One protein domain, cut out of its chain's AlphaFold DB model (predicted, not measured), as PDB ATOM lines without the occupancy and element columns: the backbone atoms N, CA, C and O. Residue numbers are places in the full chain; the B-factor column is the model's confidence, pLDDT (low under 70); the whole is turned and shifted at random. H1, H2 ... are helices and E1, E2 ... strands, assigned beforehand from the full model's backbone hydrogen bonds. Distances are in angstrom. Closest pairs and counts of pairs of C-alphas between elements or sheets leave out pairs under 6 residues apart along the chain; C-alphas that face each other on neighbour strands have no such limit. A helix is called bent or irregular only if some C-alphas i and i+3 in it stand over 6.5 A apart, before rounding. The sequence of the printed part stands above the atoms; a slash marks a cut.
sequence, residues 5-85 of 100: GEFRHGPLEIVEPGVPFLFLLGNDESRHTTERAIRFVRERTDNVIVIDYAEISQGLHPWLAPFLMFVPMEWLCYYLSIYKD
ATOM      1  N   GLY A   5     135.152 149.422  96.251       94.88
ATOM      2  CA  GLY A   5     134.871 150.702  95.600       94.88
ATOM      3  C   GLY A   5     135.537 150.837  94.227       94.88
ATOM      4  O   GLY A   5     134.896 151.312  93.286       94.88
ATOM      5  N   GLU A   6     136.759 150.325  94.076       97.25
ATOM      6  CA  GLU A   6     137.496 150.286  92.803       97.25
ATOM      7  C   GLU A   6     136.984 149.228  91.820       97.25
ATOM      8  O   GLU A   6     137.246 149.314  90.621       97.25
ATOM      9  N   PHE A   7     136.189 148.259  92.283       97.38
ATOM     10  CA  PHE A   7     135.665 147.180  91.441       97.38
ATOM     11  C   PHE A   7     134.961 147.695  90.177       97.38
ATOM     12  O   PHE A   7     135.130 147.147  89.088       97.38
ATOM     13  N   ARG A   8     134.212 148.797  90.296       94.81
ATOM     14  CA  ARG A   8     133.458 149.387  89.180       94.81
ATOM     15  C   ARG A   8     134.296 150.257  88.231       94.81
ATOM     16  O   ARG A   8     133.746 150.827  87.292       94.81
ATOM     17  N   HIS A   9     135.590 150.405  88.494       96.56
ATOM     18  CA  HIS A   9     136.495 151.296  87.766       96.56
ATOM     19  C   HIS A   9     137.428 150.531  86.810       96.56
ATOM     20  O   HIS A   9     138.519 150.992  86.487       96.56
ATOM     21  N   GLY A  10     136.980 149.366  86.330       96.62
ATOM     22  CA  GLY A  10     137.715 148.503  85.401       96.62
ATOM     23  C   GLY A  10     137.659 147.019  85.772       96.62
ATOM     24  O   GLY A  10     137.313 146.214  84.911       96.62
ATOM     25  N   PRO A  11     137.920 146.626  87.036       97.31
ATOM     26  CA  PRO A  11     137.952 145.217  87.422       97.31
ATOM     27  C   PRO A  11     136.673 144.430  87.127       97.31
ATOM     28  O   PRO A  11     136.758 143.231  86.889       97.31
ATOM     29  N   LEU A  12     135.504 145.076  87.101       97.06
ATOM     30  CA  LEU A  12     134.232 144.427  86.768       97.06
ATOM     31  C   LEU A  12     134.218 143.733  85.390       97.06
ATOM     32  O   LEU A  12     133.406 142.838  85.181       97.06
ATOM     33  N   GLU A  13     135.097 144.126  84.463       97.88
ATOM     34  CA  GLU A  13     135.135 143.609  83.088       97.88
ATOM     35  C   GLU A  13     135.654 142.162  83.009       97.88
ATOM     36  O   GLU A  13     135.406 141.480  82.022       97.88
ATOM     37  N   ILE A  14     136.338 141.660  84.048       97.00
ATOM     38  CA  ILE A  14     136.820 140.262  84.100       97.00
ATOM     39  C   ILE A  14     135.742 139.275  84.580       97.00
ATOM     40  O   ILE A  14     136.001 138.084  84.736       97.00
ATOM     41  N   VAL A  15     134.541 139.764  84.901       97.81
ATOM     42  CA  VAL A  15     133.471 138.942  85.472       97.81
ATOM     43  C   VAL A  15     132.788 138.141  84.370       97.81
ATOM     44  O   VAL A  15     131.910 138.641  83.666       97.81
ATOM     45  N   GLU A  16     133.141 136.865  84.285       97.81
ATOM     46  CA  GLU A  16     132.566 135.905  83.345       97.81
ATOM     47  C   GLU A  16     132.407 134.511  83.990       97.81
ATOM     48  O   GLU A  16     133.007 134.241  85.042       97.81
ATOM     49  N   PRO A  17     131.588 133.613  83.405       98.06
ATOM     50  CA  PRO A  17     131.403 132.262  83.922       98.06
ATOM     51  C   PRO A  17     132.729 131.517  84.122       98.06
ATOM     52  O   PRO A  17     133.574 131.464  83.232       98.06
ATOM     53  N   GLY A  18     132.899 130.905  85.295       96.06
ATOM     54  CA  GLY A  18     134.081 130.108  85.639       96.06
ATOM     55  C   GLY A  18     135.210 130.881  86.329       96.06
ATOM     56  O   GLY A  18     136.001 130.252  87.037       96.06
ATOM     57  N   VAL A  19     135.259 132.215  86.228       97.12
ATOM     58  CA  VAL A  19     136.236 133.029  86.973       97.12
ATOM     59  C   VAL A  19     135.885 133.015  88.471       97.12
ATOM     60  O   VAL A  19     134.757 133.375  88.821       97.12
ATOM     61  N   PRO A  20     136.804 132.584  89.364       97.06
ATOM     62  CA  PRO A  20     136.542 132.514  90.796       97.06
ATOM     63  C   PRO A  20     136.636 133.886  91.467       97.06
ATOM     64  O   PRO A  20     137.603 134.624  91.266       97.06
ATOM     65  N   PHE A  21     135.684 134.178  92.350       97.94
ATOM     66  CA  PHE A  21     135.709 135.356  93.214       97.94
ATOM     67  C   PHE A  21     135.634 134.954  94.685       97.94
ATOM     68  O   PHE A  21     134.799 134.147  95.087       97.94
ATOM     69  N   LEU A  22     136.490 135.569  95.500       97.75
ATOM     70  CA  LEU A  22     136.460 135.470  96.954       97.75
ATOM     71  C   LEU A  22     136.213 136.860  97.533       97.75
ATOM     72  O   LEU A  22     137.028 137.764  97.345       97.75
ATOM     73  N   PHE A  23     135.099 137.025  98.238       97.88
ATOM     74  CA  PHE A  23     134.731 138.273  98.894       97.88
ATOM     75  C   PHE A  23     134.905 138.169 100.407       97.88
ATOM     76  O   PHE A  23     134.440 137.214 101.027       97.88
ATOM     77  N   LEU A  24     135.518 139.196 100.994       97.44
ATOM     78  CA  LEU A  24     135.515 139.438 102.434       97.44
ATOM     79  C   LEU A  24     134.476 140.522 102.716       97.44
ATOM     80  O   LEU A  24     134.651 141.677 102.322       97.44
ATOM     81  N   LEU A  25     133.370 140.144 103.345       97.69
ATOM     82  CA  LEU A  25     132.245 141.032 103.591       97.69
ATOM     83  C   LEU A  25     132.237 141.464 105.061       97.69
ATOM     84  O   LEU A  25     131.780 140.742 105.944       97.69
ATOM     85  N   GLY A  26     132.772 142.659 105.316       96.19
ATOM     86  CA  GLY A  26     132.744 143.292 106.634       96.19
ATOM     87  C   GLY A  26     131.344 143.748 107.057       96.19
ATOM     88  O   GLY A  26     130.358 143.586 106.334       96.19
ATOM     89  N   ASN A  27     131.255 144.347 108.243       94.38
ATOM     90  CA  ASN A  27     130.001 144.879 108.791       94.38
ATOM     91  C   ASN A  27     130.129 146.337 109.264       94.38
ATOM     92  O   ASN A  27     129.461 146.752 110.206       94.38
ATOM     93  N   ASP A  28     131.036 147.095 108.647       92.06
ATOM     94  CA  ASP A  28     131.143 148.541 108.835       92.06
ATOM     95  C   ASP A  28     130.291 149.300 107.800       92.06
ATOM     96  O   ASP A  28     129.539 148.714 107.015       92.06
ATOM     97  N   GLU A  29     130.417 150.625 107.786       93.00
ATOM     98  CA  GLU A  29     129.668 151.511 106.892       93.00
ATOM     99  C   GLU A  29     129.903 151.207 105.401       93.00
ATOM    100  O   GLU A  29     129.042 151.505 104.572       93.00
ATOM    101  N   SER A  30     131.021 150.566 105.039       94.06
ATOM    102  CA  SER A  30     131.372 150.229 103.655       94.06
ATOM    103  C   SER A  30     130.713 148.945 103.140       94.06
ATOM    104  O   SER A  30     130.737 148.694 101.932       94.06
ATOM    105  N   ARG A  31     130.072 148.148 104.013       96.50
ATOM    106  CA  ARG A  31     129.466 146.843 103.678       96.50
ATOM    107  C   ARG A  31     128.635 146.874 102.393       96.50
ATOM    108  O   ARG A  31     128.786 146.013 101.525       96.50
ATOM    109  N   HIS A  32     127.793 147.895 102.251       97.38
ATOM    110  CA  HIS A  32     126.894 148.064 101.110       97.38
ATOM    111  C   HIS A  32     127.632 148.138  99.757       97.38
ATOM    112  O   HIS A  32     127.091 147.710  98.735       97.38
ATOM    113  N   THR A  33     128.866 148.649  99.733       97.75
ATOM    114  CA  THR A  33     129.718 148.689  98.536       97.75
ATOM    115  C   THR A  33     130.112 147.279  98.109       97.75
ATOM    116  O   THR A  33     129.914 146.908  96.951       97.75
ATOM    117  N   THR A  34     130.579 146.455  99.049       98.06
ATOM    118  CA  THR A  34     130.941 145.056  98.782       98.06
ATOM    119  C   THR A  34     129.717 144.220  98.396       98.06
ATOM    120  O   THR A  34     129.780 143.448  97.443       98.06
ATOM    121  N   GLU A  35     128.561 144.419  99.040       98.50
ATOM    122  CA  GLU A  35     127.320 143.720  98.667       98.50
ATOM    123  C   GLU A  35     126.876 144.023  97.228       98.50
ATOM    124  O   GLU A  35     126.356 143.144  96.536       98.50
ATOM    125  N   ARG A  36     127.080 145.258  96.748       98.12
ATOM    126  CA  ARG A  36     126.805 145.617  95.348       98.12
ATOM    127  C   ARG A  36     127.706 144.855  94.381       98.12
ATOM    128  O   ARG A  36     127.197 144.364  93.374       98.12
ATOM    129  N   ALA A  37     128.999 144.739  94.685       98.06
ATOM    130  CA  ALA A  37     129.936 143.958  93.877       98.06
ATOM    131  C   ALA A  37     129.549 142.468  93.856       98.06
ATOM    132  O   ALA A  37     129.455 141.877  92.783       98.06
ATOM    133  N   ILE A  38     129.211 141.889  95.016       98.38
ATOM    134  CA  ILE A  38     128.753 140.494  95.126       98.38
ATOM    135  C   ILE A  38     127.511 140.247  94.262       98.38
ATOM    136  O   ILE A  38     127.468 139.258  93.533       98.38
ATOM    137  N   ARG A  39     126.505 141.136  94.317       98.25
ATOM    138  CA  ARG A  39     125.293 141.007  93.487       98.25
ATOM    139  C   ARG A  39     125.629 141.000  91.999       98.25
ATOM    140  O   ARG A  39     125.181 140.106  91.291       98.25
ATOM    141  N   PHE A  40     126.461 141.940  91.551       98.00
ATOM    142  CA  PHE A  40     126.882 142.014  90.153       98.00
ATOM    143  C   PHE A  40     127.574 140.726  89.678       98.00
ATOM    144  O   PHE A  40     127.283 140.240  88.583       98.00
ATOM    145  N   VAL A  41     128.464 140.163  90.504       98.25
ATOM    146  CA  VAL A  41     129.198 138.929  90.184       98.25
ATOM    147  C   VAL A  41     128.280 137.706  90.171       98.25
ATOM    148  O   VAL A  41     128.330 136.925  89.225       98.25
ATOM    149  N   ARG A  42     127.395 137.558  91.165       98.00
ATOM    150  CA  ARG A  42     126.477 136.406  91.269       98.00
ATOM    151  C   ARG A  42     125.454 136.318  90.139       98.00
ATOM    152  O   ARG A  42     124.926 135.243  89.883       98.00
ATOM    153  N   GLU A  43     125.174 137.421  89.451       97.56
ATOM    154  CA  GLU A  43     124.350 137.411  88.235       97.56
ATOM    155  C   GLU A  43     125.056 136.765  87.028       97.56
ATOM    156  O   GLU A  43     124.398 136.472  86.030       97.56
ATOM    157  N   ARG A  44     126.384 136.581  87.078       97.75
ATOM    158  CA  ARG A  44     127.225 136.217  85.919       97.75
ATOM    159  C   ARG A  44     128.065 134.958  86.118       97.75
ATOM    160  O   ARG A  44     128.416 134.315  85.136       97.75
ATOM    161  N   THR A  45     128.391 134.600  87.356       97.88
ATOM    162  CA  THR A  45     129.131 133.376  87.691       97.88
ATOM    163  C   THR A  45     128.652 132.817  89.028       97.88
ATOM    164  O   THR A  45     128.260 133.560  89.928       97.88
ATOM    165  N   ASP A  46     128.684 131.496  89.154       96.81
ATOM    166  CA  ASP A  46     128.392 130.745  90.376       96.81
ATOM    167  C   ASP A  46     129.656 130.448  91.204       96.81
ATOM    168  O   ASP A  46     129.556 130.055  92.367       96.81
ATOM    169  N   ASN A  47     130.844 130.696  90.645       97.69
ATOM    170  CA  ASN A  47     132.136 130.467  91.291       97.69
ATOM    171  C   ASN A  47     132.483 131.597  92.281       97.69
ATOM    172  O   ASN A  47     133.414 132.379  92.078       97.69
ATOM    173  N   VAL A  48     131.676 131.722  93.337       98.06
ATOM    174  CA  VAL A  48     131.759 132.815  94.313       98.06
ATOM    175  C   VAL A  48     131.772 132.272  95.736       98.06
ATOM    176  O   VAL A  48     130.800 131.671  96.193       98.06
ATOM    177  N   ILE A  49     132.835 132.576  96.476       97.75
ATOM    178  CA  ILE A  49     132.920 132.365  97.923       97.75
ATOM    179  C   ILE A  49     132.756 133.723  98.611       97.75
ATOM    180  O   ILE A  49     133.381 134.711  98.223       97.75
ATOM    181  N   VAL A  50     131.916 133.781  99.645       98.00
ATOM    182  CA  VAL A  50     131.744 134.971 100.488       98.00
ATOM    183  C   VAL A  50     132.039 134.575 101.925       98.00
ATOM    184  O   VAL A  50     131.387 133.686 102.461       98.00
ATOM    185  N   ILE A  51     133.016 135.236 102.538       97.88
ATOM    186  CA  ILE A  51     133.258 135.172 103.977       97.88
ATOM    187  C   ILE A  51     132.577 136.398 104.576       97.88
ATOM    188  O   ILE A  51     133.070 137.517 104.425       97.88
ATOM    189  N   ASP A  52     131.421 136.192 105.202       97.56
ATOM    190  CA  ASP A  52     130.644 137.265 105.816       97.56
ATOM    191  C   ASP A  52     130.936 137.363 107.313       97.56
ATOM    192  O   ASP A  52     130.648 136.448 108.088       97.56
ATOM    193  N   TYR A  53     131.478 138.506 107.737       97.75
ATOM    194  CA  TYR A  53     131.714 138.785 109.146       97.75
ATOM    195  C   TYR A  53     130.431 138.683 109.974       97.75
ATOM    196  O   TYR A  53     130.481 138.194 111.098       97.75
ATOM    197  N   ALA A  54     129.280 139.103 109.442       95.94
ATOM    198  CA  ALA A  54     128.015 139.061 110.170       95.94
ATOM    199  C   ALA A  54     127.645 137.632 110.607       95.94
ATOM    200  O   ALA A  54     127.119 137.455 111.705       95.94
ATOM    201  N   GLU A  55     127.994 136.622 109.806       96.44
ATOM    202  CA  GLU A  55     127.711 135.209 110.086       96.44
ATOM    203  C   GLU A  55     128.637 134.609 111.153       96.44
ATOM    204  O   GLU A  55     128.232 133.717 111.898       96.44
ATOM    205  N   ILE A  56     129.872 135.108 111.257       95.81
ATOM    206  CA  ILE A  56     130.904 134.537 112.139       95.81
ATOM    207  C   ILE A  56     131.227 135.409 113.359       95.81
ATOM    208  O   ILE A  56     131.882 134.931 114.279       95.81
ATOM    209  N   SER A  57     130.762 136.663 113.390       95.81
ATOM    210  CA  SER A  57     131.142 137.690 114.376       95.81
ATOM    211  C   SER A  57     130.859 137.324 115.826       95.81
ATOM    212  O   SER A  57     131.562 137.806 116.707       95.81
ATOM    213  N   GLN A  58     129.819 136.529 116.093       93.88
ATOM    214  CA  GLN A  58     129.372 136.189 117.451       93.88
ATOM    215  C   GLN A  58     129.226 137.424 118.370       93.88
ATOM    216  O   GLN A  58     129.509 137.366 119.564       93.88
ATOM    217  N   GLY A  59     128.798 138.562 117.810       90.94
ATOM    218  CA  GLY A  59     128.610 139.815 118.553       90.94
ATOM    219  C   GLY A  59     129.889 140.619 118.818       90.94
ATOM    220  O   GLY A  59     129.842 141.606 119.550       90.94
ATOM    221  N   LEU A  60     131.025 140.230 118.232       94.44
ATOM    222  CA  LEU A  60     132.261 141.006 118.289       94.44
ATOM    223  C   LEU A  60     132.122 142.361 117.574       94.44
ATOM    224  O   LEU A  60     131.309 142.552 116.668       94.44
ATOM    225  N   HIS A  61     132.950 143.318 117.999       93.94
ATOM    226  CA  HIS A  61     132.959 144.666 117.436       93.94
ATOM    227  C   HIS A  61     133.423 144.652 115.963       93.94
ATOM    228  O   HIS A  61     134.442 144.018 115.684       93.94
ATOM    229  N   PRO A  62     132.797 145.414 115.039       91.75
ATOM    230  CA  PRO A  62     133.127 145.399 113.605       91.75
ATOM    231  C   PRO A  62     134.603 145.634 113.259       91.75
ATOM    232  O   PRO A  62     135.100 145.103 112.271       91.75
ATOM    233  N   TRP A  63     135.343 146.376 114.085       93.75
ATOM    234  CA  TRP A  63     136.792 146.577 113.904       93.75
ATOM    235  C   TRP A  63     137.617 145.290 113.999       93.75
ATOM    236  O   TRP A  63     138.757 145.255 113.543       93.75
ATOM    237  N   LEU A  64     137.053 144.229 114.575       94.81
ATOM    238  CA  LEU A  64     137.686 142.918 114.641       94.81
ATOM    239  C   LEU A  64     137.459 142.084 113.374       94.81
ATOM    240  O   LEU A  64     137.998 140.981 113.277       94.81
ATOM    241  N   ALA A  65     136.702 142.592 112.396       95.19
ATOM    242  CA  ALA A  65     136.403 141.872 111.165       95.19
ATOM    243  C   ALA A  65     137.646 141.365 110.416       95.19
ATOM    244  O   ALA A  65     137.640 140.188 110.053       95.19
ATOM    245  N   PRO A  66     138.736 142.145 110.247       93.75
ATOM    246  CA  PRO A  66     139.933 141.648 109.569       93.75
ATOM    247  C   PRO A  66     140.558 140.435 110.269       93.75
ATOM    248  O   PRO A  66     140.967 139.492 109.604       93.75
ATOM    249  N   PHE A  67     140.584 140.431 111.605       95.00
ATOM    250  CA  PHE A  67     141.168 139.342 112.390       95.00
ATOM    251  C   PHE A  67     140.304 138.086 112.343       95.00
ATOM    252  O   PHE A  67     140.815 136.983 112.175       95.00
ATOM    253  N   LEU A  68     138.987 138.240 112.475       96.06
ATOM    254  CA  LEU A  68     138.098 137.086 112.513       96.06
ATOM    255  C   LEU A  68     137.928 136.442 111.136       96.06
ATOM    256  O   LEU A  68     137.923 135.221 111.042       96.06
ATOM    257  N   MET A  69     137.834 137.245 110.070       96.38
ATOM    258  CA  MET A  69     137.767 136.738 108.693       96.38
ATOM    259  C   MET A  69     139.094 136.120 108.225       96.38
ATOM    260  O   MET A  69     139.090 135.325 107.285       96.38
ATOM    261  N   PHE A  70     140.217 136.434 108.882       95.81
ATOM    262  CA  PHE A  70     141.503 135.793 108.606       95.81
ATOM    263  C   PHE A  70     141.484 134.294 108.930       95.81
ATOM    264  O   PHE A  70     142.039 133.505 108.174       95.81
ATOM    265  N   VAL A  71     140.765 133.875 109.975       96.00
ATOM    266  CA  VAL A  71     140.683 132.459 110.360       96.00
ATOM    267  C   VAL A  71     140.122 131.585 109.223       96.00
ATOM    268  O   VAL A  71     140.851 130.720 108.745       96.00
ATOM    269  N   PRO A  72     138.890 131.775 108.703       96.50
ATOM    270  CA  PRO A  72     138.386 130.957 107.593       96.50
ATOM    271  C   PRO A  72     139.228 131.085 106.312       96.50
ATOM    272  O   PRO A  72     139.298 130.131 105.541       96.50
ATOM    273  N   MET A  73     139.907 132.218 106.099       96.25
ATOM    274  CA  MET A  73     140.902 132.377 105.033       96.25
ATOM    275  C   MET A  73     142.092 131.417 105.198       96.25
ATOM    276  O   MET A  73     142.505 130.793 104.223       96.25
ATOM    277  N   GLU A  74     142.625 131.250 106.411       96.19
ATOM    278  CA  GLU A  74     143.694 130.280 106.687       96.19
ATOM    279  C   GLU A  74     143.234 128.846 106.419       96.19
ATOM    280  O   GLU A  74     143.955 128.080 105.778       96.19
ATOM    281  N   TRP A  75     142.009 128.494 106.824       96.25
ATOM    282  CA  TRP A  75     141.429 127.184 106.513       96.25
ATOM    283  C   TRP A  75     141.271 126.972 105.003       96.25
ATOM    284  O   TRP A  75     141.593 125.892 104.506       96.25
ATOM    285  N   LEU A  76     140.831 127.993 104.257       95.56
ATOM    286  CA  LEU A  76     140.762 127.934 102.795       95.56
ATOM    287  C   LEU A  76     142.146 127.668 102.192       95.56
ATOM    288  O   LEU A  76     142.282 126.762 101.372       95.56
ATOM    289  N   CYS A  77     143.172 128.410 102.614       95.75
ATOM    290  CA  CYS A  77     144.547 128.212 102.155       95.75
ATOM    291  C   CYS A  77     145.076 126.808 102.491       95.75
ATOM    292  O   CYS A  77     145.691 126.172 101.637       95.75
ATOM    293  N   TYR A  78     144.808 126.309 103.699       96.62
ATOM    294  CA  TYR A  78     145.228 124.981 104.151       96.62
ATOM    295  C   TYR A  78     144.560 123.843 103.367       96.62
ATOM    296  O   TYR A  78     145.216 122.895 102.948       96.62
ATOM    297  N   TYR A  79     143.254 123.908 103.120       97.06
ATOM    298  CA  TYR A  79     142.611 122.864 102.319       97.06
ATOM    299  C   TYR A  79     142.952 122.983 100.835       97.06
ATOM    300  O   TYR A  79     143.069 121.966 100.149       97.06
ATOM    301  N   LEU A  80     143.161 124.204 100.337       96.44
ATOM    302  CA  LEU A  80     143.605 124.419  98.966       96.44
ATOM    303  C   LEU A  80     145.014 123.859  98.741       96.44
ATOM    304  O   LEU A  80     145.257 123.285  97.682       96.44
ATOM    305  N   SER A  81     145.917 123.975  99.719       97.81
ATOM    306  CA  SER A  81     147.262 123.403  99.623       97.81
ATOM    307  C   SER A  81     147.242 121.881  99.542       97.81
ATOM    308  O   SER A  81     147.917 121.319  98.684       97.81
ATOM    309  N   ILE A  82     146.412 121.216 100.354       97.44
ATOM    310  CA  ILE A  82     146.206 119.763 100.273       97.44
ATOM    311  C   ILE A  82     145.637 119.387  98.904       97.44
ATOM    312  O   ILE A  82     146.157 118.497  98.237       97.44
ATOM    313  N   TYR A  83     144.584 120.080  98.461       97.88
ATOM    314  CA  TYR A  83     143.934 119.800  97.178       97.88
ATOM    315  C   TYR A  83     144.879 119.970  95.981       97.88
ATOM    316  O   TYR A  83     144.761 119.259  94.984       97.88
ATOM    317  N   LYS A  84     145.803 120.930  96.060       97.38
ATOM    318  CA  LYS A  84     146.772 121.232  95.003       97.38
ATOM    319  C   LYS A  84     148.100 120.491  95.146       97.38
ATOM    320  O   LYS A  84     148.947 120.699  94.285       97.38
ATOM    321  N   ASP A  85     148.269 119.672  96.187       97.62
ATOM    322  CA  ASP A  85     149.547 119.045  96.554       97.62
ATOM    323  C   ASP A  85     150.701 120.068  96.555       97.62
ATOM    324  O   ASP A  85     151.735 119.908  95.909       97.62
TER     325      ASP A  85
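Overview. This is residues 5 to 85 of the 100 residues of the protein "Fructoselysine 6-phosphate deglycase" of Cronobacter sakazakii 696 (UniProt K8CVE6). Two short parallel strands, E1 and E2, lie side by side in the core, with H3 over one side and residues 65 to 73 of the long helix H5 over the other; residues 74 to 85, mostly H5, stick out as an arm. The short helices H1 and H2 lie at the end of the body where the strands begin, and H4 follows E2 at the other end. The 81 printed residues are mostly helix, in the order H1, H2, E1, H3, E2, H4, H5. The whole is only just compact, close to loose, with a radius of gyration of the C-alphas of 13.9 A, and flat, spanning 39 by 35 by 17 A.

Along the chain. Find C-alpha 21 at (135.709, 135.356, 93.214), where E1, residues 21 to 25, begins; E2 is residues 48 to 52. Between them H3, residues 31 to 42, runs 16.5 A. H1 is residues 6 to 9, H2 11 to 14 and H4 53 to 56. H5, residues 62 to 83, runs 32.3 A to C-alpha 83 at (143.934, 119.800, 97.178); it is irregular, with C-alphas 63 and 66 7.3 A apart.

Arrangement. E1 and E2 are parallel at 14 degrees; look for N 23 and O 49, 2.9 A apart, within hydrogen-bond range. E1, H3 and E2 make a strand-helix-strand unit, two parallel neighbour strands with a helix between, its crossover right-handed. The closest C-alphas of E1 and H3 are Leu 25 and Thr 34, 6.4 A; of E2 and H5, Ile 51 and Met 69, 6.7 A. H5 touches H4 with residues 65 to 69 alone, closest at the C-alphas of Tyr 53 and Ala 65, 6.0 A. H3 and H5 are apart. H1 is close to but not clearly touching H3, with the C-alphas of Phe 7 and Ala 37 7.0 A apart, and meets H2 only through their link. Every O i to N i+4 pair is within hydrogen-bond range in H3, and 14 of 18 in H5; H1, H2 and H4 are too short for such a pair.

Size, cuts and confidence. The C-alphas farthest apart, Glu 29 and Asp 85, are 39.4 A apart. The printed part has no cut and no long link, and no printed residue is under 70 in pLDDT.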